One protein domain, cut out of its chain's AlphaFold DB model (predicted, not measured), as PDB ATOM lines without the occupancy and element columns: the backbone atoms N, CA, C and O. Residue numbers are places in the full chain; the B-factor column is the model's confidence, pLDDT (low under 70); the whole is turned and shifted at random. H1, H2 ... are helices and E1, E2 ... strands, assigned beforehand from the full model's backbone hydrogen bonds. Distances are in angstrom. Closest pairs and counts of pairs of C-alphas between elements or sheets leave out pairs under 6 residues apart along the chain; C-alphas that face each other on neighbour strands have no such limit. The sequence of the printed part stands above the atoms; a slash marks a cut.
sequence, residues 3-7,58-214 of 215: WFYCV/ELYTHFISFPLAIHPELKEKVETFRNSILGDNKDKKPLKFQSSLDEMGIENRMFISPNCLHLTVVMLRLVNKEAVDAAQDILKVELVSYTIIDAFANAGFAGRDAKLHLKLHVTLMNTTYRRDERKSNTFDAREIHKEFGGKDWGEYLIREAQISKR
ATOM      1  N   TRP A   3      10.595 -17.253-108.319       43.47
ATOM      2  CA  TRP A   3       9.673 -17.334-107.195       43.47
ATOM      3  C   TRP A   3       8.530 -16.360-107.454       43.47
ATOM      4  O   TRP A   3       8.780 -15.169-107.632       43.47
ATOM      5  N   PHE A   4       7.297 -16.857-107.470       45.91
ATOM      6  CA  PHE A   4       6.126 -15.995-107.373       45.91
ATOM      7  C   PHE A   4       5.645 -16.033-105.926       45.91
ATOM      8  O   PHE A   4       5.463 -17.106-105.339       45.91
ATOM      9  N   TYR A   5       5.538 -14.848-105.334       35.81
ATOM     10  CA  TYR A   5       5.101 -14.680-103.959       35.81
ATOM     11  C   TYR A   5       3.579 -14.775-103.927       35.81
ATOM     12  O   TYR A   5       2.897 -14.000-104.589       35.81
ATOM     13  N   CYS A   6       3.060 -15.726-103.156       30.45
ATOM     14  CA  CYS A   6       1.687 -15.640-102.684       30.45
ATOM     15  C   CYS A   6       1.719 -14.668-101.500       30.45
ATOM     16  O   CYS A   6       2.414 -14.933-100.513       30.45
ATOM     17  N   VAL A   7       1.081 -13.507-101.636       27.25
ATOM     18  CA  VAL A   7       1.016 -12.515-100.560       27.25
ATOM     19  C   VAL A   7       0.027 -13.038 -99.525       27.25
ATOM     20  O   VAL A   7      -1.171 -13.077 -99.770       27.25
ATOM     21  N   GLU A  58      21.740 -31.455 -93.436       55.50
ATOM     22  CA  GLU A  58      21.182 -32.775 -93.190       55.50
ATOM     23  C   GLU A  58      20.087 -33.061 -94.217       55.50
ATOM     24  O   GLU A  58      19.211 -32.220 -94.421       55.50
ATOM     25  N   LEU A  59      20.209 -34.177 -94.940       72.62
ATOM     26  CA  LEU A  59      19.368 -34.496 -96.091       72.62
ATOM     27  C   LEU A  59      17.897 -34.450 -95.672       72.62
ATOM     28  O   LEU A  59      17.381 -35.417 -95.120       72.62
ATOM     29  N   TYR A  60      17.229 -33.317 -95.908       85.31
ATOM     30  CA  TYR A  60      15.797 -33.223 -95.684       85.31
ATOM     31  C   TYR A  60      15.135 -34.299 -96.523       85.31
ATOM     32  O   TYR A  60      15.286 -34.315 -97.746       85.31
ATOM     33  N   THR A  61      14.442 -35.194 -95.844       91.50
ATOM     34  CA  THR A  61      13.790 -36.372 -96.416       91.50
ATOM     35  C   THR A  61      12.344 -36.087 -96.778       91.50
ATOM     36  O   THR A  61      11.774 -36.765 -97.621       91.50
ATOM     37  N   HIS A  62      11.736 -35.118 -96.093       93.00
ATOM     38  CA  HIS A  62      10.320 -34.813 -96.181       93.00
ATOM     39  C   HIS A  62      10.121 -33.301 -96.113       93.00
ATOM     40  O   HIS A  62      11.034 -32.551 -95.759       93.00
ATOM     41  N   PHE A  63       8.928 -32.848 -96.457       91.62
ATOM     42  CA  PHE A  63       8.523 -31.461 -96.316       91.62
ATOM     43  C   PHE A  63       7.036 -31.381 -95.996       91.62
ATOM     44  O   PHE A  63       6.263 -32.249 -96.401       91.62
ATOM     45  N   ILE A  64       6.648 -30.336 -95.272       90.19
ATOM     46  CA  ILE A  64       5.244 -29.987 -95.073       90.19
ATOM     47  C   ILE A  64       4.865 -28.974 -96.133       90.19
ATOM     48  O   ILE A  64       5.579 -27.989 -96.344       90.19
ATOM     49  N   SER A  65       3.738 -29.208 -96.789       90.75
ATOM     50  CA  SER A  65       3.210 -28.282 -97.778       90.75
ATOM     51  C   SER A  65       1.695 -28.204 -97.757       90.75
ATOM     52  O   SER A  65       1.026 -29.128 -97.303       90.75
ATOM     53  N   PHE A  66       1.168 -27.106 -98.283       90.06
ATOM     54  CA  PHE A  66      -0.247 -26.968 -98.589       90.06
ATOM     55  C   PHE A  66      -0.476 -27.330-100.060       90.06
ATOM     56  O   PHE A  66       0.138 -26.695-100.928       90.06
ATOM     57  N   PRO A  67      -1.308 -28.337-100.373       89.94
ATOM     58  CA  PRO A  67      -1.607 -28.702-101.749       89.94
ATOM     59  C   PRO A  67      -2.450 -27.599-102.393       89.94
ATOM     60  O   PRO A  67      -3.536 -27.274-101.926       89.94
ATOM     61  N   LEU A  68      -1.959 -27.030-103.491       91.62
ATOM     62  CA  LEU A  68      -2.652 -25.968-104.228       91.62
ATOM     63  C   LEU A  68      -3.312 -26.481-105.511       91.62
ATOM     64  O   LEU A  68      -4.194 -25.833-106.067       91.62
ATOM     65  N   ALA A  69      -2.941 -27.685-105.953       90.44
ATOM     66  CA  ALA A  69      -3.566 -28.371-107.083       90.44
ATOM     67  C   ALA A  69      -5.057 -28.712-106.863       90.44
ATOM     68  O   ALA A  69      -5.736 -29.123-107.804       90.44
ATOM     69  N   ILE A  70      -5.573 -28.543-105.641       90.88
ATOM     70  CA  ILE A  70      -6.996 -28.717-105.329       90.88
ATOM     71  C   ILE A  70      -7.875 -27.606-105.920       90.88
ATOM     72  O   ILE A  70      -9.083 -27.791-105.997       90.88
ATOM     73  N   HIS A  71      -7.284 -26.481-106.342       93.44
ATOM     74  CA  HIS A  71      -7.986 -25.321-106.892       93.44
ATOM     75  C   HIS A  71      -7.947 -25.341-108.430       93.44
ATOM     76  O   HIS A  71      -6.897 -25.048-109.019       93.44
ATOM     77  N   PRO A  72      -9.053 -25.686-109.118       94.81
ATOM     78  CA  PRO A  72      -9.081 -25.761-110.578       94.81
ATOM     79  C   PRO A  72      -8.738 -24.428-111.244       94.81
ATOM     80  O   PRO A  72      -7.974 -24.417-112.209       94.81
ATOM     81  N   GLU A  73      -9.214 -23.307-110.696       94.75
ATOM     82  CA  GLU A  73      -8.932 -21.980-111.247       94.75
ATOM     83  C   GLU A  73      -7.437 -21.617-111.180       94.75
ATOM     84  O   GLU A  73      -6.908 -20.980-112.093       94.75
ATOM     85  N   LEU A  74      -6.709 -22.065-110.148       94.19
ATOM     86  CA  LEU A  74      -5.260 -21.862-110.079       94.19
ATOM     87  C   LEU A  74      -4.545 -22.688-111.147       94.19
ATOM     88  O   LEU A  74      -3.628 -22.198-111.808       94.19
ATOM     89  N   LYS A  75      -4.978 -23.937-111.345       94.69
ATOM     90  CA  LYS A  75      -4.406 -24.816-112.369       94.69
ATOM     91  C   LYS A  75      -4.574 -24.231-113.763       94.69
ATOM     92  O   LYS A  75      -3.620 -24.234-114.535       94.69
ATOM     93  N   GLU A  76      -5.750 -23.688-114.061       94.94
ATOM     94  CA  GLU A  76      -6.020 -23.017-115.330       94.94
ATOM     95  C   GLU A  76      -5.126 -21.783-115.524       94.94
ATOM     96  O   GLU A  76      -4.539 -21.608-116.595       94.94
ATOM     97  N   LYS A  77      -4.937 -20.959-114.484       94.31
ATOM     98  CA  LYS A  77      -4.016 -19.809-114.538       94.31
ATOM     99  C   LYS A  77      -2.567 -20.237-114.789       94.31
ATOM    100  O   LYS A  77      -1.866 -19.562-115.546       94.31
ATOM    101  N   VAL A  78      -2.115 -21.334-114.177       93.88
ATOM    102  CA  VAL A  78      -0.759 -21.876-114.371       93.88
ATOM    103  C   VAL A  78      -0.581 -22.467-115.770       93.88
ATOM    104  O   VAL A  78       0.440 -22.200-116.403       93.88
ATOM    105  N   GLU A  79      -1.570 -23.189-116.300       93.12
ATOM    106  CA  GLU A  79      -1.533 -23.654-117.695       93.12
ATOM    107  C   GLU A  79      -1.567 -22.487-118.682       93.12
ATOM    108  O   GLU A  79      -0.788 -22.449-119.629       93.12
ATOM    109  N   THR A  80      -2.385 -21.467-118.424       92.06
ATOM    110  CA  THR A  80      -2.416 -20.251-119.247       92.06
ATOM    111  C   THR A  80      -1.057 -19.550-119.256       92.06
ATOM    112  O   THR A  80      -0.572 -19.146-120.312       92.06
ATOM    113  N   PHE A  81      -0.406 -19.433-118.094       92.38
ATOM    114  CA  PHE A  81       0.953 -18.898-117.985       92.38
ATOM    115  C   PHE A  81       1.953 -19.714-118.810       92.38
ATOM    116  O   PHE A  81       2.708 -19.148-119.601       92.38
ATOM    117  N   ARG A  82       1.925 -21.043-118.670       91.56
ATOM    118  CA  ARG A  82       2.785 -21.952-119.431       91.56
ATOM    119  C   ARG A  82       2.578 -21.789-120.937       91.56
ATOM    120  O   ARG A  82       3.552 -21.584-121.659       91.56
ATOM    121  N   ASN A  83       1.332 -21.839-121.398       89.94
ATOM    122  CA  ASN A  83       0.974 -21.738-122.813       89.94
ATOM    123  C   ASN A  83       1.314 -20.361-123.387       89.94
ATOM    124  O   ASN A  83       1.728 -20.257-124.538       89.94
ATOM    125  N   SER A  84       1.226 -19.300-122.583       89.06
ATOM    126  CA  SER A  84       1.648 -17.966-123.012       89.06
ATOM    127  C   SER A  84       3.160 -17.852-123.235       89.06
ATOM    128  O   SER A  84       3.580 -16.967-123.982       89.06
ATOM    129  N   ILE A  85       3.976 -18.695-122.592       89.19
ATOM    130  CA  ILE A  85       5.439 -18.695-122.752       89.19
ATOM    131  C   ILE A  85       5.877 -19.680-123.835       89.19
ATOM    132  O   ILE A  85       6.688 -19.331-124.686       89.19
ATOM    133  N   LEU A  86       5.357 -20.907-123.797       88.00
ATOM    134  CA  LEU A  86       5.768 -21.998-124.686       88.00
ATOM    135  C   LEU A  86       5.012 -22.040-126.013       88.00
ATOM    136  O   LEU A  86       5.415 -22.772-126.913       88.00
ATOM    137  N   GLY A  87       3.899 -21.316-126.100       78.62
ATOM    138  CA  GLY A  87       2.926 -21.501-127.159       78.62
ATOM    139  C   GLY A  87       1.961 -22.644-126.928       78.62
ATOM    140  O   GLY A  87       2.283 -23.641-126.283       78.62
ATOM    141  N   ASP A  88       0.778 -22.504-127.522       67.06
ATOM    142  CA  ASP A  88      -0.105 -23.631-127.793       67.06
ATOM    143  C   ASP A  88       0.025 -23.994-129.279       67.06
ATOM    144  O   ASP A  88      -0.033 -23.126-130.151       67.06
ATOM    145  N   ASN A  89       0.171 -25.284-129.586       59.41
ATOM    146  CA  ASN A  89       0.267 -25.784-130.962       59.41
ATOM    147  C   ASN A  89      -1.006 -25.507-131.790       59.41
ATOM    148  O   ASN A  89      -1.010 -25.715-133.003       59.41
ATOM    149  N   LYS A  90      -2.098 -25.087-131.140       62.25
ATOM    150  CA  LYS A  90      -3.403 -24.841-131.764       62.25
ATOM    151  C   LYS A  90      -3.566 -23.431-132.335       62.25
ATOM    152  O   LYS A  90      -4.310 -23.268-133.298       62.25
ATOM    153  N   ASP A  91      -2.845 -22.442-131.810       58.47
ATOM    154  CA  ASP A  91      -2.986 -21.045-132.216       58.47
ATOM    155  C   ASP A  91      -1.773 -20.579-133.025       58.47
ATOM    156  O   ASP A  91      -0.674 -20.411-132.508       58.47
ATOM    157  N   LYS A  92      -1.982 -20.280-134.314       58.53
ATOM    158  CA  LYS A  92      -0.963 -19.723-135.230       58.53
ATOM    159  C   LYS A  92      -0.608 -18.254-134.933       58.53
ATOM    160  O   LYS A  92      -0.262 -17.504-135.846       58.53
ATOM    161  N   LYS A  93      -0.762 -17.795-133.689       59.03
ATOM    162  CA  LYS A  93      -0.417 -16.424-133.304       59.03
ATOM    163  C   LYS A  93       1.093 -16.323-133.071       59.03
ATOM    164  O   LYS A  93       1.677 -17.253-132.519       59.03
ATOM    165  N   PRO A  94       1.740 -15.212-133.463       59.06
ATOM    166  CA  PRO A  94       3.135 -14.983-133.121       59.06
ATOM    167  C   PRO A  94       3.268 -14.910-131.597       59.06
ATOM    168  O   PRO A  94       2.662 -14.069-130.936       59.06
ATOM    169  N   LEU A  95       4.038 -15.841-131.046       70.75
ATOM    170  CA  LEU A  95       4.284 -15.955-129.617       70.75
ATOM    171  C   LEU A  95       5.414 -15.018-129.221       70.75
ATOM    172  O   LEU A  95       6.498 -15.069-129.800       70.75
ATOM    173  N   LYS A  96       5.169 -14.205-128.193       72.62
ATOM    174  CA  LYS A  96       6.099 -13.178-127.705       72.62
ATOM    175  C   LYS A  96       7.482 -13.731-127.326       72.62
ATOM    176  O   LYS A  96       8.456 -12.993-127.398       72.62
ATOM    177  N   PHE A  97       7.566 -15.009-126.945       77.12
ATOM    178  CA  PHE A  97       8.783 -15.619-126.402       77.12
ATOM    179  C   PHE A  97       9.412 -16.700-127.295       77.12
ATOM    180  O   PHE A  97      10.547 -17.089-127.045       77.12
ATOM    181  N   GLN A  98       8.721 -17.198-128.331       69.69
ATOM    182  CA  GLN A  98       9.123 -18.441-129.013       69.69
ATOM    183  C   GLN A  98      10.509 -18.364-129.661       69.69
ATOM    184  O   GLN A  98      11.276 -19.318-129.573       69.69
ATOM    185  N   SER A  99      10.843 -17.234-130.288       68.94
ATOM    186  CA  SER A  99      12.143 -17.034-130.939       68.94
ATOM    187  C   SER A  99      13.299 -16.839-129.956       68.94
ATOM    188  O   SER A  99      14.445 -16.882-130.382       68.94
ATOM    189  N   SER A 100      13.019 -16.629-128.666       78.69
ATOM    190  CA  SER A 100      14.025 -16.336-127.639       78.69
ATOM    191  C   SER A 100      14.096 -17.381-126.523       78.69
ATOM    192  O   SER A 100      14.922 -17.229-125.632       78.69
ATOM    193  N   LEU A 101      13.270 -18.440-126.523       87.00
ATOM    194  CA  LEU A 101      13.264 -19.426-125.427       87.00
ATOM    195  C   LEU A 101      14.636 -20.078-125.218       87.00
ATOM    196  O   LEU A 101      15.090 -20.177-124.078       87.00
ATOM    197  N   ASP A 102      15.314 -20.463-126.301       85.19
ATOM    198  CA  ASP A 102      16.651 -21.061-126.228       85.19
ATOM    199  C   ASP A 102      17.699 -20.056-125.725       85.19
ATOM    200  O   ASP A 102      18.506 -20.398-124.859       85.19
ATOM    201  N   GLU A 103      17.643 -18.804-126.191       86.50
ATOM    202  CA  GLU A 103      18.520 -17.713-125.731       86.50
ATOM    203  C   GLU A 103      18.297 -17.391-124.247       86.50
ATOM    204  O   GLU A 103      19.243 -17.151-123.497       86.50
ATOM    205  N   MET A 104      17.045 -17.459-123.795       86.19
ATOM    206  CA  MET A 104      16.655 -17.312-122.393       86.19
ATOM    207  C   MET A 104      16.997 -18.557-121.559       86.19
ATOM    208  O   MET A 104      16.942 -18.515-120.326       86.19
ATOM    209  N   GLY A 105      17.355 -19.674-122.199       87.75
ATOM    210  CA  GLY A 105      17.624 -20.957-121.557       87.75
ATOM    211  C   GLY A 105      16.374 -21.632-120.984       87.75
ATOM    212  O   GLY A 105      16.466 -22.344-119.985       87.75
ATOM    213  N   ILE A 106      15.192 -21.392-121.538       88.12
ATOM    214  CA  ILE A 106      13.928 -21.934-121.036       88.12
ATOM    215  C   ILE A 106      13.562 -23.204-121.800       88.12
ATOM    216  O   ILE A 106      13.386 -23.194-123.010       88.12
ATOM    217  N   GLU A 107      13.386 -24.303-121.067       88.25
ATOM    218  CA  GLU A 107      12.949 -25.588-121.616       88.25
ATOM    219  C   GLU A 107      11.523 -25.911-121.144       88.25
ATOM    220  O   GLU A 107      11.174 -25.664-119.990       88.25
ATOM    221  N   ASN A 108      10.716 -26.557-121.993       89.38
ATOM    222  CA  ASN A 108       9.348 -26.987-121.654       89.38
ATOM    223  C   ASN A 108       9.279 -27.803-120.343       89.38
ATOM    224  O   ASN A 108       8.348 -27.662-119.558       89.38
ATOM    225  N   ARG A 109      10.295 -28.631-120.067       89.62
ATOM    226  CA  ARG A 109      10.351 -29.468-118.854       89.62
ATOM    227  C   ARG A 109      10.556 -28.679-117.561       89.62
ATOM    228  O   ARG A 109      10.327 -29.227-116.491       89.62
ATOM    229  N   MET A 110      10.974 -27.415-117.641       90.12
ATOM    230  CA  MET A 110      11.183 -26.586-116.455       90.12
ATOM    231  C   MET A 110       9.869 -26.200-115.775       90.12
ATOM    232  O   MET A 110       9.893 -25.867-114.595       90.12
ATOM    233  N   PHE A 111       8.738 -26.221-116.481       91.94
ATOM    234  CA  PHE A 111       7.443 -25.829-115.930       91.94
ATOM    235  C   PHE A 111       6.890 -26.920-115.014       91.94
ATOM    236  O   PHE A 111       6.804 -28.088-115.399       91.94
ATOM    237  N   ILE A 112       6.506 -26.533-113.800       90.94
ATOM    238  CA  ILE A 112       5.866 -27.439-112.850       90.94
ATOM    239  C   ILE A 112       4.485 -27.824-113.389       90.94
ATOM    240  O   ILE A 112       3.727 -26.972-113.849       90.94
ATOM    241  N   SER A 113       4.151 -29.113-113.321       91.12
ATOM    242  CA  SER A 113       2.798 -29.586-113.625       91.12
ATOM    243  C   SER A 113       1.790 -28.917-112.681       91.12
ATOM    244  O   SER A 113       2.028 -28.931-111.470       91.12
ATOM    245  N   PRO A 114       0.639 -28.407-113.155       92.19
ATOM    246  CA  PRO A 114      -0.369 -27.815-112.273       92.19
ATOM    247  C   PRO A 114      -0.884 -28.783-111.206       92.19
ATOM    248  O   PRO A 114      -1.319 -28.364-110.138       92.19
ATOM    249  N   ASN A 115      -0.811 -30.091-111.470       92.50
ATOM    250  CA  ASN A 115      -1.178 -31.130-110.507       92.50
ATOM    251  C   ASN A 115      -0.165 -31.281-109.357       92.50
ATOM    252  O   ASN A 115      -0.450 -31.971-108.387       92.50
ATOM    253  N   CYS A 116       1.010 -30.660-109.462       90.81
ATOM    254  CA  CYS A 116       2.083 -30.719-108.470       90.81
ATOM    255  C   CYS A 116       2.260 -29.393-107.714       90.81
ATOM    256  O   CYS A 116       3.253 -29.228-107.001       90.81
ATOM    257  N   LEU A 117       1.336 -28.439-107.874       91.62
ATOM    258  CA  LEU A 117       1.389 -27.155-107.178       91.62
ATOM    259  C   LEU A 117       1.182 -27.354-105.681       91.62
ATOM    260  O   LEU A 117       0.169 -27.898-105.236       91.62
ATOM    261  N   HIS A 118       2.142 -26.863-104.914       90.94
ATOM    262  CA  HIS A 118       2.110 -26.871-103.464       90.94
ATOM    263  C   HIS A 118       2.877 -25.664-102.922       90.94
ATOM    264  O   HIS A 118       3.799 -25.155-103.567       90.94
ATOM    265  N   LEU A 119       2.492 -25.214-101.732       89.50
ATOM    266  CA  LEU A 119       3.211 -24.208-100.960       89.50
ATOM    267  C   LEU A 119       4.011 -24.906 -99.862       89.50
ATOM    268  O   LEU A 119       3.420 -25.451 -98.934       89.50
ATOM    269  N   THR A 120       5.337 -24.894 -99.951       88.00
ATOM    270  CA  THR A 120       6.206 -25.516 -98.940       88.00
ATOM    271  C   THR A 120       6.348 -24.623 -97.712       88.00
ATOM    272  O   THR A 120       6.679 -23.445 -97.832       88.00
ATOM    273  N   VAL A 121       6.135 -25.201 -96.529       86.94
ATOM    274  CA  VAL A 121       6.180 -24.505 -95.234       86.94
ATOM    275  C   VAL A 121       7.471 -24.811 -94.491       86.94
ATOM    276  O   VAL A 121       8.173 -23.905 -94.055       86.94
ATOM    277  N   VAL A 122       7.809 -26.093 -94.350       87.31
ATOM    278  CA  VAL A 122       8.987 -26.515 -93.588       87.31
ATOM    279  C   VAL A 122       9.603 -27.768 -94.190       87.31
ATOM    280  O   VAL A 122       8.907 -28.657 -94.682       87.31
ATOM    281  N   MET A 123      10.931 -27.824 -94.156       89.31
ATOM    282  CA  MET A 123      11.708 -28.991 -94.553       89.31
ATOM    283  C   MET A 123      12.008 -29.837 -93.317       89.31
ATOM    284  O   MET A 123      12.456 -29.308 -92.300       89.31
ATOM    285  N   LEU A 124      11.779 -31.143 -93.422       90.69
ATOM    286  CA  LEU A 124      11.878 -32.083 -92.313       90.69
ATOM    287  C   LEU A 124      12.944 -33.146 -92.557       90.69
ATOM    288  O   LEU A 124      13.181 -33.586 -93.691       90.69
ATOM    289  N   ARG A 125      13.517 -33.639 -91.462       90.88
ATOM    290  CA  ARG A 125      14.330 -34.854 -91.447       90.88
ATOM    291  C   ARG A 125      13.626 -35.942 -90.639       90.88
ATOM    292  O   ARG A 125      13.639 -35.920 -89.416       90.88
ATOM    293  N   LEU A 126      13.034 -36.903 -91.343       91.81
ATOM    294  CA  LEU A 126      12.331 -38.056 -90.784       91.81
ATOM    295  C   LEU A 126      13.054 -39.313 -91.278       91.81
ATOM    296  O   LEU A 126      13.099 -39.575 -92.479       91.81
ATOM    297  N   VAL A 127      13.680 -40.045 -90.358       90.94
ATOM    298  CA  VAL A 127      14.635 -41.121 -90.691       90.94
ATOM    299  C   VAL A 127      14.028 -42.527 -90.659       90.94
ATOM    300  O   VAL A 127      14.658 -43.463 -91.141       90.94
ATOM    301  N   ASN A 128      12.823 -42.688 -90.111       91.88
ATOM    302  CA  ASN A 128      12.111 -43.961 -89.978       91.88
ATOM    303  C   ASN A 128      10.584 -43.749 -89.970       91.88
ATOM    304  O   ASN A 128      10.108 -42.611 -90.025       91.88
ATOM    305  N   LYS A 129       9.818 -44.846 -89.935       93.38
ATOM    306  CA  LYS A 129       8.350 -44.806 -89.952       93.38
ATOM    307  C   LYS A 129       7.787 -44.160 -88.686       93.38
ATOM    308  O   LYS A 129       6.848 -43.384 -88.781       93.38
ATOM    309  N   GLU A 130       8.397 -44.412 -87.537       95.25
ATOM    310  CA  GLU A 130       7.977 -43.852 -86.253       95.25
ATOM    311  C   GLU A 130       8.072 -42.319 -86.260       95.25
ATOM    312  O   GLU A 130       7.171 -41.640 -85.778       95.25
ATOM    313  N   ALA A 131       9.120 -41.755 -86.876       92.88
ATOM    314  CA  ALA A 131       9.253 -40.312 -87.065       92.88
ATOM    315  C   ALA A 131       8.195 -39.748 -88.022       92.88
ATOM    316  O   ALA A 131       7.739 -38.625 -87.827       92.88
ATOM    317  N   VAL A 132       7.797 -40.508 -89.050       93.19
ATOM    318  CA  VAL A 132       6.705 -40.111 -89.952       93.19
ATOM    319  C   VAL A 132       5.369 -40.111 -89.217       93.19
ATOM    320  O   VAL A 132       4.638 -39.129 -89.314       93.19
ATOM    321  N   ASP A 133       5.076 -41.161 -88.454       93.25
ATOM    322  CA  ASP A 133       3.827 -41.279 -87.703       93.25
ATOM    323  C   ASP A 133       3.742 -40.166 -86.628       93.25
ATOM    324  O   ASP A 133       2.748 -39.444 -86.561       93.25
ATOM    325  N   ALA A 134       4.831 -39.901 -85.893       92.50
ATOM    326  CA  ALA A 134       4.904 -38.792 -84.934       92.50
ATOM    327  C   ALA A 134       4.729 -37.414 -85.597       92.50
ATOM    328  O   ALA A 134       4.020 -36.548 -85.086       92.50
ATOM    329  N   ALA A 135       5.352 -37.203 -86.759       91.44
ATOM    330  CA  ALA A 135       5.189 -35.981 -87.535       91.44
ATOM    331  C   ALA A 135       3.734 -35.785 -87.998       91.44
ATOM    332  O   ALA A 135       3.217 -34.669 -87.952       91.44
ATOM    333  N   GLN A 136       3.053 -36.854 -88.421       90.62
ATOM    334  CA  GLN A 136       1.638 -36.794 -88.794       90.62
ATOM    335  C   GLN A 136       0.752 -36.417 -87.607       90.62
ATOM    336  O   GLN A 136      -0.180 -35.635 -87.777       90.62
ATOM    337  N   ASP A 137       1.041 -36.936 -86.417       89.44
ATOM    338  CA  ASP A 137       0.270 -36.612 -85.219       89.44
ATOM    339  C   ASP A 137       0.452 -35.152 -84.789       89.44
ATOM    340  O   ASP A 137      -0.537 -34.496 -84.470       89.44
ATOM    341  N   ILE A 138       1.666 -34.597 -84.893       87.88
ATOM    342  CA  ILE A 138       1.907 -33.158 -84.676       87.88
ATOM    343  C   ILE A 138       1.107 -32.317 -85.680       87.88
ATOM    344  O   ILE A 138       0.459 -31.343 -85.302       87.88
ATOM    345  N   LEU A 139       1.115 -32.699 -86.962       86.25
ATOM    346  CA  LEU A 139       0.443 -31.929 -88.010       86.25
ATOM    347  C   LEU A 139      -1.084 -31.902 -87.861       86.25
ATOM    348  O   LEU A 139      -1.711 -30.919 -88.239       86.25
ATOM    349  N   LYS A 140      -1.694 -32.955 -87.304       80.94
ATOM    350  CA  LYS A 140      -3.146 -33.003 -87.061       80.94
ATOM    351  C   LYS A 140      -3.614 -31.985 -86.016       80.94
ATOM    352  O   LYS A 140      -4.785 -31.617 -86.029       80.94
ATOM    353  N   VAL A 141      -2.736 -31.580 -85.100       72.12
ATOM    354  CA  VAL A 141      -3.077 -30.705 -83.966       72.12
ATOM    355  C   VAL A 141      -2.870 -29.223 -84.309       72.12
ATOM    356  O   VAL A 141      -3.520 -28.365 -83.718       72.12
ATOM    357  N   GLU A 142      -2.025 -28.914 -85.297       66.44
ATOM    358  CA  GLU A 142      -1.525 -27.562 -85.565       66.44
ATOM    359  C   GLU A 142      -1.853 -27.087 -86.991       66.44
ATOM    360  O   GLU A 142      -1.370 -27.654 -87.969       66.44
ATOM    361  N   LEU A 143      -2.630 -26.003 -87.134       61.31
ATOM    362  CA  LEU A 143      -3.073 -25.485 -88.446       61.31
ATOM    363  C   LEU A 143      -2.736 -24.005 -88.708       61.31
ATOM    364  O   LEU A 143      -3.453 -23.311 -89.423       61.31
ATOM    365  N   VAL A 144      -1.596 -23.516 -88.211       63.88
ATOM    366  CA  VAL A 144      -1.041 -22.211 -88.625       63.88
ATOM    367  C   VAL A 144       0.458 -22.342 -88.894       63.88
ATOM    368  O   VAL A 144       1.178 -22.945 -88.109       63.88
ATOM    369  N   SER A 145       0.950 -21.764 -89.998       68.56
ATOM    370  CA  SER A 145       2.337 -21.914 -90.488       68.56
ATOM    371  C   SER A 145       3.417 -21.685 -89.416       68.56
ATOM    372  O   SER A 145       4.340 -22.490 -89.283       68.56
ATOM    373  N   TYR A 146       3.289 -20.626 -88.607       70.69
ATOM    374  CA  TYR A 146       4.242 -20.352 -87.527       70.69
ATOM    375  C   TYR A 146       4.197 -21.415 -86.429       70.69
ATOM    376  O   TYR A 146       5.253 -21.861 -85.987       70.69
ATOM    377  N   THR A 147       3.001 -21.864 -86.050       79.06
ATOM    378  CA  THR A 147       2.835 -22.916 -85.047       79.06
ATOM    379  C   THR A 147       3.339 -24.263 -85.554       79.06
ATOM    380  O   THR A 147       4.010 -24.971 -84.814       79.06
ATOM    381  N   ILE A 148       3.144 -24.571 -86.843       80.44
ATOM    382  CA  ILE A 148       3.715 -25.759 -87.493       80.44
ATOM    383  C   ILE A 148       5.247 -25.724 -87.398       80.44
ATOM    384  O   ILE A 148       5.863 -26.695 -86.972       80.44
ATOM    385  N   ILE A 149       5.895 -24.614 -87.755       83.31
ATOM    386  CA  ILE A 149       7.363 -24.531 -87.689       83.31
ATOM    387  C   ILE A 149       7.860 -24.697 -86.252       83.31
ATOM    388  O   ILE A 149       8.796 -25.464 -86.024       83.31
ATOM    389  N   ASP A 150       7.229 -24.016 -85.295       85.00
ATOM    390  CA  ASP A 150       7.630 -24.061 -83.890       85.00
ATOM    391  C   ASP A 150       7.426 -25.477 -83.305       85.00
ATOM    392  O   ASP A 150       8.338 -26.021 -82.679       85.00
ATOM    393  N   ALA A 151       6.298 -26.138 -83.591       85.25
ATOM    394  CA  ALA A 151       6.023 -27.508 -83.153       85.25
ATOM    395  C   ALA A 151       7.050 -28.515 -83.699       85.25
ATOM    396  O   ALA A 151       7.592 -29.332 -82.951       85.25
ATOM    397  N   PHE A 152       7.386 -28.426 -84.989       86.94
ATOM    398  CA  PHE A 152       8.353 -29.328 -85.615       86.94
ATOM    399  C   PHE A 152       9.804 -29.034 -85.214       86.94
ATOM    400  O   PHE A 152      10.611 -29.962 -85.127       86.94
ATOM    401  N   ALA A 153      10.153 -27.775 -84.940       86.06
ATOM    402  CA  ALA A 153      11.454 -27.421 -84.378       86.06
ATOM    403  C   ALA A 153      11.599 -27.941 -82.938       86.06
ATOM    404  O   ALA A 153      12.635 -28.513 -82.596       86.06
ATOM    405  N   ASN A 154      10.548 -27.818 -82.120       88.12
ATOM    406  CA  ASN A 154      10.518 -28.341 -80.752       88.12
ATOM    407  C   ASN A 154      10.601 -29.872 -80.711       88.12
ATOM    408  O   ASN A 154      11.277 -30.426 -79.848       88.12
ATOM    409  N   ALA A 155       9.980 -30.556 -81.676       87.19
ATOM    410  CA  ALA A 155      10.091 -32.005 -81.844       87.19
ATOM    411  C   ALA A 155      11.442 -32.463 -82.436       87.19
ATOM    412  O   ALA A 155      11.687 -33.662 -82.555       87.19
ATOM    413  N   GLY A 156      12.326 -31.536 -82.825       87.62
ATOM    414  CA  GLY A 156      13.638 -31.844 -83.403       87.62
ATOM    415  C   GLY A 156      13.608 -32.285 -84.871       87.62
ATOM    416  O   GLY A 156      14.625 -32.736 -85.395       87.62
ATOM    417  N   PHE A 157      12.469 -32.148 -85.554       87.75
ATOM    418  CA  PHE A 157      12.313 -32.515 -86.965       87.75
ATOM    419  C   PHE A 157      12.690 -31.389 -87.937       87.75
ATOM    420  O   PHE A 157      12.972 -31.664 -89.107       87.75
ATOM    421  N   ALA A 158      12.702 -30.139 -87.464       86.31
ATOM    422  CA  ALA A 158      13.095 -28.953 -88.217       86.31
ATOM    423  C   ALA A 158      14.230 -28.184 -87.517       86.31
ATOM    424  O   ALA A 158      14.399 -28.248 -86.300       86.31
ATOM    425  N   GLY A 159      15.008 -27.426 -88.295       83.62
ATOM    426  CA  GLY A 159      16.032 -26.536 -87.745       83.62
ATOM    427  C   GLY A 159      15.406 -25.402 -86.931       83.62
ATOM    428  O   GLY A 159      14.389 -24.837 -87.331       83.62
ATOM    429  N   ARG A 160      16.032 -25.022 -85.810       78.75
ATOM    430  CA  ARG A 160      15.558 -23.914 -84.951       78.75
ATOM    431  C   ARG A 160      15.528 -22.557 -85.668       78.75
ATOM    432  O   ARG A 160      14.824 -21.648 -85.249       78.75
ATOM    433  N   ASP A 161      16.277 -22.423 -86.756       79.06
ATOM    434  CA  ASP A 161      16.341 -21.246 -87.618       79.06
ATOM    435  C   ASP A 161      15.351 -21.292 -88.799       79.06
ATOM    436  O   ASP A 161      15.306 -20.347 -89.590       79.06
ATOM    437  N   ALA A 162      14.535 -22.348 -88.928       74.69
ATOM    438  CA  ALA A 162      13.586 -22.508 -90.035       74.69
ATOM    439  C   ALA A 162      12.626 -21.312 -90.166       74.69
ATOM    440  O   ALA A 162      12.296 -20.895 -91.275       74.69
ATOM    441  N   LYS A 163      12.246 -20.705 -89.035       73.50
ATOM    442  CA  LYS A 163      11.374 -19.524 -88.976       73.50
ATOM    443  C   LYS A 163      12.017 -18.270 -89.569       73.50
ATOM    444  O   LYS A 163      11.346 -17.513 -90.262       73.50
ATOM    445  N   LEU A 164      13.316 -18.062 -89.342       71.62
ATOM    446  CA  LEU A 164      14.046 -16.882 -89.830       71.62
ATOM    447  C   LEU A 164      14.213 -16.888 -91.355       71.62
ATOM    448  O   LEU A 164      14.384 -15.838 -91.971       71.62
ATOM    449  N   HIS A 165      14.146 -18.069 -91.964       66.94
ATOM    450  CA  HIS A 165      14.332 -18.265 -93.397       66.94
ATOM    451  C   HIS A 165      13.029 -18.560 -94.148       66.94
ATOM    452  O   HIS A 165      13.081 -18.862 -95.344       66.94
ATOM    453  N   LEU A 166      11.869 -18.466 -93.486       72.56
ATOM    454  CA  LEU A 166      10.593 -18.776 -94.116       72.56
ATOM    455  C   LEU A 166      10.270 -17.752 -95.209       72.56
ATOM    456  O   LEU A 166       9.936 -16.599 -94.944       72.56
ATOM    457  N   LYS A 167      10.331 -18.207 -96.458       74.62
ATOM    458  CA  LYS A 167       9.818 -17.488 -97.624       74.62
ATOM    459  C   LYS A 167       8.751 -18.352 -98.261       74.62
ATOM    460  O   LYS A 167       9.086 -19.316 -98.941       74.62
ATOM    461  N   LEU A 168       7.488 -18.009 -98.039       80.69
ATOM    462  CA  LEU A 168       6.368 -18.681 -98.681       80.69
ATOM    463  C   LEU A 168       6.353 -18.331-100.173       80.69
ATOM    464  O   LEU A 168       6.339 -17.162-100.555       80.69
ATOM    465  N   HIS A 169       6.411 -19.355-101.015       85.44
ATOM    466  CA  HIS A 169       6.406 -19.220-102.464       85.44
ATOM    467  C   HIS A 169       5.820 -20.479-103.099       85.44
ATOM    468  O   HIS A 169       5.931 -21.579-102.557       85.44
ATOM    469  N   VAL A 170       5.264 -20.326-104.296       89.25
ATOM    470  CA  VAL A 170       4.877 -21.455-105.146       89.25
ATOM    471  C   VAL A 170       5.856 -21.516-106.306       89.25
ATOM    472  O   VAL A 170       6.161 -20.506-106.944       89.25
ATOM    473  N   THR A 171       6.388 -22.703-106.574       91.12
ATOM    474  CA  THR A 171       7.314 -22.889-107.694       91.12
ATOM    475  C   THR A 171       6.518 -23.094-108.977       91.12
ATOM    476  O   THR A 171       5.780 -24.068-109.083       91.12
ATOM    477  N   LEU A 172       6.700 -22.215-109.968       93.06
ATOM    478  CA  LEU A 172       6.141 -22.405-111.317       93.06
ATOM    479  C   LEU A 172       7.168 -22.966-112.306       93.06
ATOM    480  O   LEU A 172       6.803 -23.663-113.250       93.06
ATOM    481  N   MET A 173       8.455 -22.674-112.088       91.75
ATOM    482  CA  MET A 173       9.545 -23.110-112.961       91.75
ATOM    483  C   MET A 173      10.769 -23.563-112.157       91.75
ATOM    484  O   MET A 173      11.242 -22.840-111.273       91.75
ATOM    485  N   ASN A 174      11.329 -24.720-112.508       89.94
ATOM    486  CA  ASN A 174      12.492 -25.314-111.862       89.94
ATOM    487  C   ASN A 174      13.557 -25.758-112.884       89.94
ATOM    488  O   ASN A 174      13.302 -26.559-113.780       89.94
ATOM    489  N   THR A 175      14.781 -25.249-112.729       87.50
ATOM    490  CA  THR A 175      15.923 -25.571-113.598       87.50
ATOM    491  C   THR A 175      16.446 -26.987-113.399       87.50
ATOM    492  O   THR A 175      17.092 -27.506-114.301       87.50
ATOM    493  N   THR A 176      16.149 -27.644-112.271       84.25
ATOM    494  CA  THR A 176      16.570 -29.035-112.035       84.25
ATOM    495  C   THR A 176      15.864 -30.034-112.950       84.25
ATOM    496  O   THR A 176      16.269 -31.185-113.009       84.25
ATOM    497  N   TYR A 177      14.802 -29.625-113.652       85.31
ATOM    498  CA  TYR A 177      14.093 -30.464-114.626       85.31
ATOM    499  C   TYR A 177      14.600 -30.295-116.063       85.31
ATOM    500  O   TYR A 177      13.998 -30.819-117.006       85.31
ATOM    501  N   ARG A 178      15.706 -29.566-116.255       84.12
ATOM    502  CA  ARG A 178      16.397 -29.502-117.546       84.12
ATOM    503  C   ARG A 178      16.869 -30.878-117.977       84.12
ATOM    504  O   ARG A 178      17.186 -31.734-117.157       84.12
ATOM    505  N   ARG A 179      16.930 -31.081-119.294       84.44
ATOM    506  CA  ARG A 179      17.399 -32.353-119.856       84.44
ATOM    507  C   ARG A 179      18.903 -32.565-119.668       84.44
ATOM    508  O   ARG A 179      19.326 -33.699-119.489       84.44
ATOM    509  N   ASP A 180      19.689 -31.497-119.778       82.88
ATOM    510  CA  ASP A 180      21.146 -31.547-119.633       82.88
ATOM    511  C   ASP A 180      21.552 -30.889-118.313       82.88
ATOM    512  O   ASP A 180      21.482 -29.667-118.167       82.88
ATOM    513  N   GLU A 181      21.989 -31.709-117.362       72.25
ATOM    514  CA  GLU A 181      22.439 -31.287-116.031       72.25
ATOM    515  C   GLU A 181      23.716 -30.431-116.069       72.25
ATOM    516  O   GLU A 181      24.047 -29.770-115.087       72.25
ATOM    517  N   ARG A 182      24.433 -30.406-117.203       76.31
ATOM    518  CA  ARG A 182      25.619 -29.556-117.402       76.31
ATOM    519  C   ARG A 182      25.254 -28.121-117.769       76.31
ATOM    520  O   ARG A 182      26.118 -27.245-117.729       76.31
ATOM    521  N   LYS A 183      24.001 -27.863-118.166       74.81
ATOM    522  CA  LYS A 183      23.532 -26.496-118.413       74.81
ATOM    523  C   LYS A 183      23.488 -25.723-117.097       74.81
ATOM    524  O   LYS A 183      23.327 -26.296-116.026       74.81
ATOM    525  N   SER A 184      23.611 -24.396-117.195       75.50
ATOM    526  CA  SER A 184      23.569 -23.485-116.042       75.50
ATOM    527  C   SER A 184      22.394 -23.794-115.097       75.50
ATOM    528  O   SER A 184      21.349 -24.261-115.527       75.50
ATOM    529  N   ASN A 185      22.487 -23.447-113.816       79.88
ATOM    530  CA  ASN A 185      21.330 -23.485-112.907       79.88
ATOM    531  C   ASN A 185      20.468 -22.206-112.982       79.88
ATOM    532  O   ASN A 185      19.621 -21.957-112.122       79.88
ATOM    533  N   THR A 186      20.684 -21.375-114.004       85.19
ATOM    534  CA  THR A 186      19.985 -20.105-114.230       85.19
ATOM    535  C   THR A 186      19.329 -20.049-115.613       85.19
ATOM    536  O   THR A 186      19.710 -20.778-116.533       85.19
ATOM    537  N   PHE A 187      18.318 -19.191-115.742       88.94
ATOM    538  CA  PHE A 187      17.663 -18.800-116.993       88.94
ATOM    539  C   PHE A 187      17.344 -17.308-116.939       88.94
ATOM    540  O   PHE A 187      17.245 -16.745-115.844       88.94
ATOM    541  N   ASP A 188      17.174 -16.683-118.098       88.31
ATOM    542  CA  ASP A 188      16.722 -15.301-118.177       88.31
ATOM    543  C   ASP A 188      15.200 -15.241-118.049       88.31
ATOM    544  O   ASP A 188      14.463 -15.757-118.885       88.31
ATOM    545  N   ALA A 189      14.727 -14.614-116.977       88.50
ATOM    546  CA  ALA A 189      13.309 -14.461-116.687       88.50
ATOM    547  C   ALA A 189      12.834 -13.007-116.782       88.50
ATOM    548  O   ALA A 189      11.712 -12.727-116.370       88.50
ATOM    549  N   ARG A 190      13.658 -12.068-117.268       87.12
ATOM    550  CA  ARG A 190      13.342 -10.628-117.228       87.12
ATOM    551  C   ARG A 190      12.050 -10.300-117.968       87.12
ATOM    552  O   ARG A 190      11.175  -9.662-117.393       87.12
ATOM    553  N   GLU A 191      11.888 -10.809-119.186       87.31
ATOM    554  CA  GLU A 191      10.675 -10.566-119.978       87.31
ATOM    555  C   GLU A 191       9.447 -11.297-119.413       87.31
ATOM    556  O   GLU A 191       8.348 -10.748-119.421       87.31
ATOM    557  N   ILE A 192       9.626 -12.491-118.837       88.75
ATOM    558  CA  ILE A 192       8.549 -13.206-118.127       88.75
ATOM    559  C   ILE A 192       8.111 -12.414-116.896       88.75
ATOM    560  O   ILE A 192       6.922 -12.267-116.644       88.75
ATOM    561  N   HIS A 193       9.060 -11.890-116.126       88.75
ATOM    562  CA  HIS A 193       8.771 -11.092-114.943       88.75
ATOM    563  C   HIS A 193       8.132  -9.749-115.307       88.75
ATOM    564  O   HIS A 193       7.224  -9.302-114.620       88.75
ATOM    565  N   LYS A 194       8.543  -9.127-116.413       87.06
ATOM    566  CA  LYS A 194       7.909  -7.912-116.931       87.06
ATOM    567  C   LYS A 194       6.442  -8.142-117.304       87.06
ATOM    568  O   LYS A 194       5.617  -7.275-117.049       87.06
ATOM    569  N   GLU A 195       6.127  -9.297-117.885       87.44
ATOM    570  CA  GLU A 195       4.761  -9.654-118.286       87.44
ATOM    571  C   GLU A 195       3.895 -10.115-117.104       87.44
ATOM    572  O   GLU A 195       2.751  -9.698-116.957       87.44
ATOM    573  N   PHE A 196       4.434 -10.985-116.246       90.00
ATOM    574  CA  PHE A 196       3.662 -11.720-115.239       90.00
ATOM    575  C   PHE A 196       3.994 -11.348-113.792       90.00
ATOM    576  O   PHE A 196       3.373 -11.874-112.873       90.00
ATOM    577  N   GLY A 197       4.962 -10.463-113.554       87.50
ATOM    578  CA  GLY A 197       5.422 -10.100-112.210       87.50
ATOM    579  C   GLY A 197       4.356  -9.409-111.361       87.50
ATOM    580  O   GLY A 197       4.373  -9.562-110.146       87.50
ATOM    581  N   GLY A 198       3.415  -8.710-112.001       87.94
ATOM    582  CA  GLY A 198       2.238  -8.118-111.357       87.94
ATOM    583  C   GLY A 198       0.955  -8.936-111.522       87.94
ATOM    584  O   GLY A 198      -0.123  -8.414-111.252       87.94
ATOM    585  N   LYS A 199       1.031 -10.178-112.022       89.12
ATOM    586  CA  LYS A 199      -0.160 -11.008-112.228       89.12
ATOM    587  C   LYS A 199      -0.769 -11.366-110.876       89.12
ATOM    588  O   LYS A 199      -0.104 -11.982-110.046       89.12
ATOM    589  N   ASP A 200      -2.048 -11.055-110.712       91.12
ATOM    590  CA  ASP A 200      -2.836 -11.583-109.608       91.12
ATOM    591  C   ASP A 200      -3.164 -13.065-109.853       91.12
ATOM    592  O   ASP A 200      -3.813 -13.453-110.837       91.12
ATOM    593  N   TRP A 201      -2.676 -13.909-108.949       92.56
ATOM    594  CA  TRP A 201      -2.912 -15.345-108.982       92.56
ATOM    595  C   TRP A 201      -4.197 -15.728-108.254       92.56
ATOM    596  O   TRP A 201      -4.711 -16.802-108.541       92.56
ATOM    597  N   GLY A 202      -4.806 -14.829-107.482       91.06
ATOM    598  CA  GLY A 202      -6.026 -15.045-106.711       91.06
ATOM    599  C   GLY A 202      -5.767 -15.501-105.278       91.06
ATOM    600  O   GLY A 202      -4.645 -15.830-104.894       91.06
ATOM    601  N   GLU A 203      -6.848 -15.541-104.504       89.50
ATOM    602  CA  GLU A 203      -6.861 -15.985-103.114       89.50
ATOM    603  C   GLU A 203      -7.449 -17.391-103.007       89.50
ATOM    604  O   GLU A 203      -8.462 -17.711-103.631       89.50
ATOM    605  N   TYR A 204      -6.804 -18.236-102.204       88.38
ATOM    606  CA  TYR A 204      -7.118 -19.657-102.119       88.38
ATOM    607  C   TYR A 204      -7.221 -20.107-100.671       88.38
ATOM    608  O   TYR A 204      -6.302 -19.903 -99.876       88.38
ATOM    609  N   LEU A 205      -8.337 -20.754-100.333       84.69
ATOM    610  CA  LEU A 205      -8.538 -21.298 -98.998       84.69
ATOM    611  C   LEU A 205      -7.711 -22.570 -98.805       84.69
ATOM    612  O   LEU A 205      -7.990 -23.612 -99.400       84.69
ATOM    613  N   ILE A 206      -6.751 -22.490 -97.892       81.88
ATOM    614  CA  ILE A 206      -5.933 -23.615 -97.456       81.88
ATOM    615  C   ILE A 206      -6.660 -24.344 -96.326       81.88
ATOM    616  O   ILE A 206      -6.986 -23.745 -95.304       81.88
ATOM    617  N   ARG A 207      -6.920 -25.641 -96.514       78.44
ATOM    618  CA  ARG A 207      -7.679 -26.462 -95.552       78.44
ATOM    619  C   ARG A 207      -6.816 -27.434 -94.765       78.44
ATOM    620  O   ARG A 207      -7.094 -27.687 -93.600       78.44
ATOM    621  N   GLU A 208      -5.796 -27.984 -95.406       81.56
ATOM    622  CA  GLU A 208      -4.972 -29.039 -94.834       81.56
ATOM    623  C   GLU A 208      -3.520 -28.894 -95.274       81.56
ATOM    624  O   GLU A 208      -3.227 -28.474 -96.395       81.56
ATOM    625  N   ALA A 209      -2.615 -29.261 -94.376       87.44
ATOM    626  CA  ALA A 209      -1.208 -29.452 -94.675       87.44
ATOM    627  C   ALA A 209      -0.922 -30.941 -94.886       87.44
ATOM    628  O   ALA A 209      -1.571 -31.806 -94.302       87.44
ATOM    629  N   GLN A 210       0.095 -31.243 -95.687       89.50
ATOM    630  CA  GLN A 210       0.505 -32.606 -96.007       89.50
ATOM    631  C   GLN A 210       2.006 -32.779 -95.802       89.50
ATOM    632  O   GLN A 210       2.793 -31.908 -96.180       89.50
ATOM    633  N   ILE A 211       2.406 -33.933 -95.261       90.94
ATOM    634  CA  ILE A 211       3.805 -34.368 -95.223       90.94
ATOM    635  C   ILE A 211       4.089 -35.146 -96.503       90.94
ATOM    636  O   ILE A 211       3.510 -36.203 -96.739       90.94
ATOM    637  N   SER A 212       5.002 -34.631 -97.315       90.75
ATOM    638  CA  SER A 212       5.429 -35.242 -98.570       90.75
ATOM    639  C   SER A 212       6.878 -35.694 -98.489       90.75
ATOM    640  O   SER A 212       7.710 -35.037 -97.859       90.75
ATOM    641  N   LYS A 213       7.200 -36.813 -99.142       89.50
ATOM    642  CA  LYS A 213       8.580 -37.285 -99.269       89.50
ATOM    643  C   LYS A 213       9.314 -36.486-100.340       89.50
ATOM    644  O   LYS A 213       8.784 -36.192-101.409       89.50
ATOM    645  N   ARG A 214      10.559 -36.142-100.043       79.88
ATOM    646  CA  ARG A 214      11.498 -35.545-100.979       79.88
ATOM    647  C   ARG A 214      12.273 -36.688-101.650       79.88
ATOM    648  O   ARG A 214      13.142 -37.271-101.008       79.88
TER     649      ARG A 214
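Overview. This is residues 3 to 7 and 58 to 214 of the 215 residues of an uncharacterized protein of Brassica oleracea var. oleracea (UniProt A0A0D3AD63). A small three-stranded sheet, E2 E1 E4, with a helical hairpin, H2 and H3, covering one face, makes one end of the model, and H1 and H4 lie among long links at the other end; E3 lies between these ends, and residues 89 to 94 stick out beyond H1. The 162 printed residues include E1 H1 E2 H2 H3 E3 H4 E4, a mixed class with under half in named elements. The sheet is antiparallel, in the order E2 E1 E4. The model is only just compact, close to loose, with a radius of gyration of the C-alphas of 18.2 A and spans of 54 by 37 by 27 A.

Arrangement. Residues 3 to 4 pair antiparallel with residues 170 to 171 of E3, residues 170 to 173. E1, residues 62 to 67, is the inner strand between E2, residues 118 to 124, and E4, residues 210 to 213. N 64 and O 122, 2.9 A apart, and N 63 and O 212, 2.9 A apart, are within hydrogen-bond range. H2, residues 129 to 141, and H3, residues 145 to 154, are on the same face, in two layers with the sheet, at heights of 9.6 A and 9.8 A. This hairpin touches at the C-alphas of Leu 139 and Ile 148, 7.0 A, with a steep tilt of 41 degrees, opposite ways. The closest C-alphas of E2 and E3, Leu 119 and Val 170, are 5.3 A apart. H1, residues 72 to 86, and H4, residues 190 to 196, are close but not clearly touching: the C-alphas of Ile 85 and Ile 192 are 7.8 A apart. Every O i to N i+4 pair is within hydrogen-bond range in H1, H3 and H4, and 8 of 9 in H2.

Along the chain. E1 begins at C-alpha 62 (10.320, -34.813, -96.181), and E4 ends at C-alpha 213 (8.580, -37.285, -99.269). H1 spans 20.8 A, H2 19.1 A and E2 15.7 A.

Size, cuts and confidence. The C-alphas of Lys 92 and Asn 154, the farthest apart, are 56.3 A apart. Residues 8 to 57 are cut out, with 29.5 A between C-alphas 7 and 58. The links H1 to E2, H3 to E3, E3 to H4 and H4 to E4 are long. Mean pLDDT of the printed part is 83.2; residues under 70 include 3 to 7 and 88 to 94.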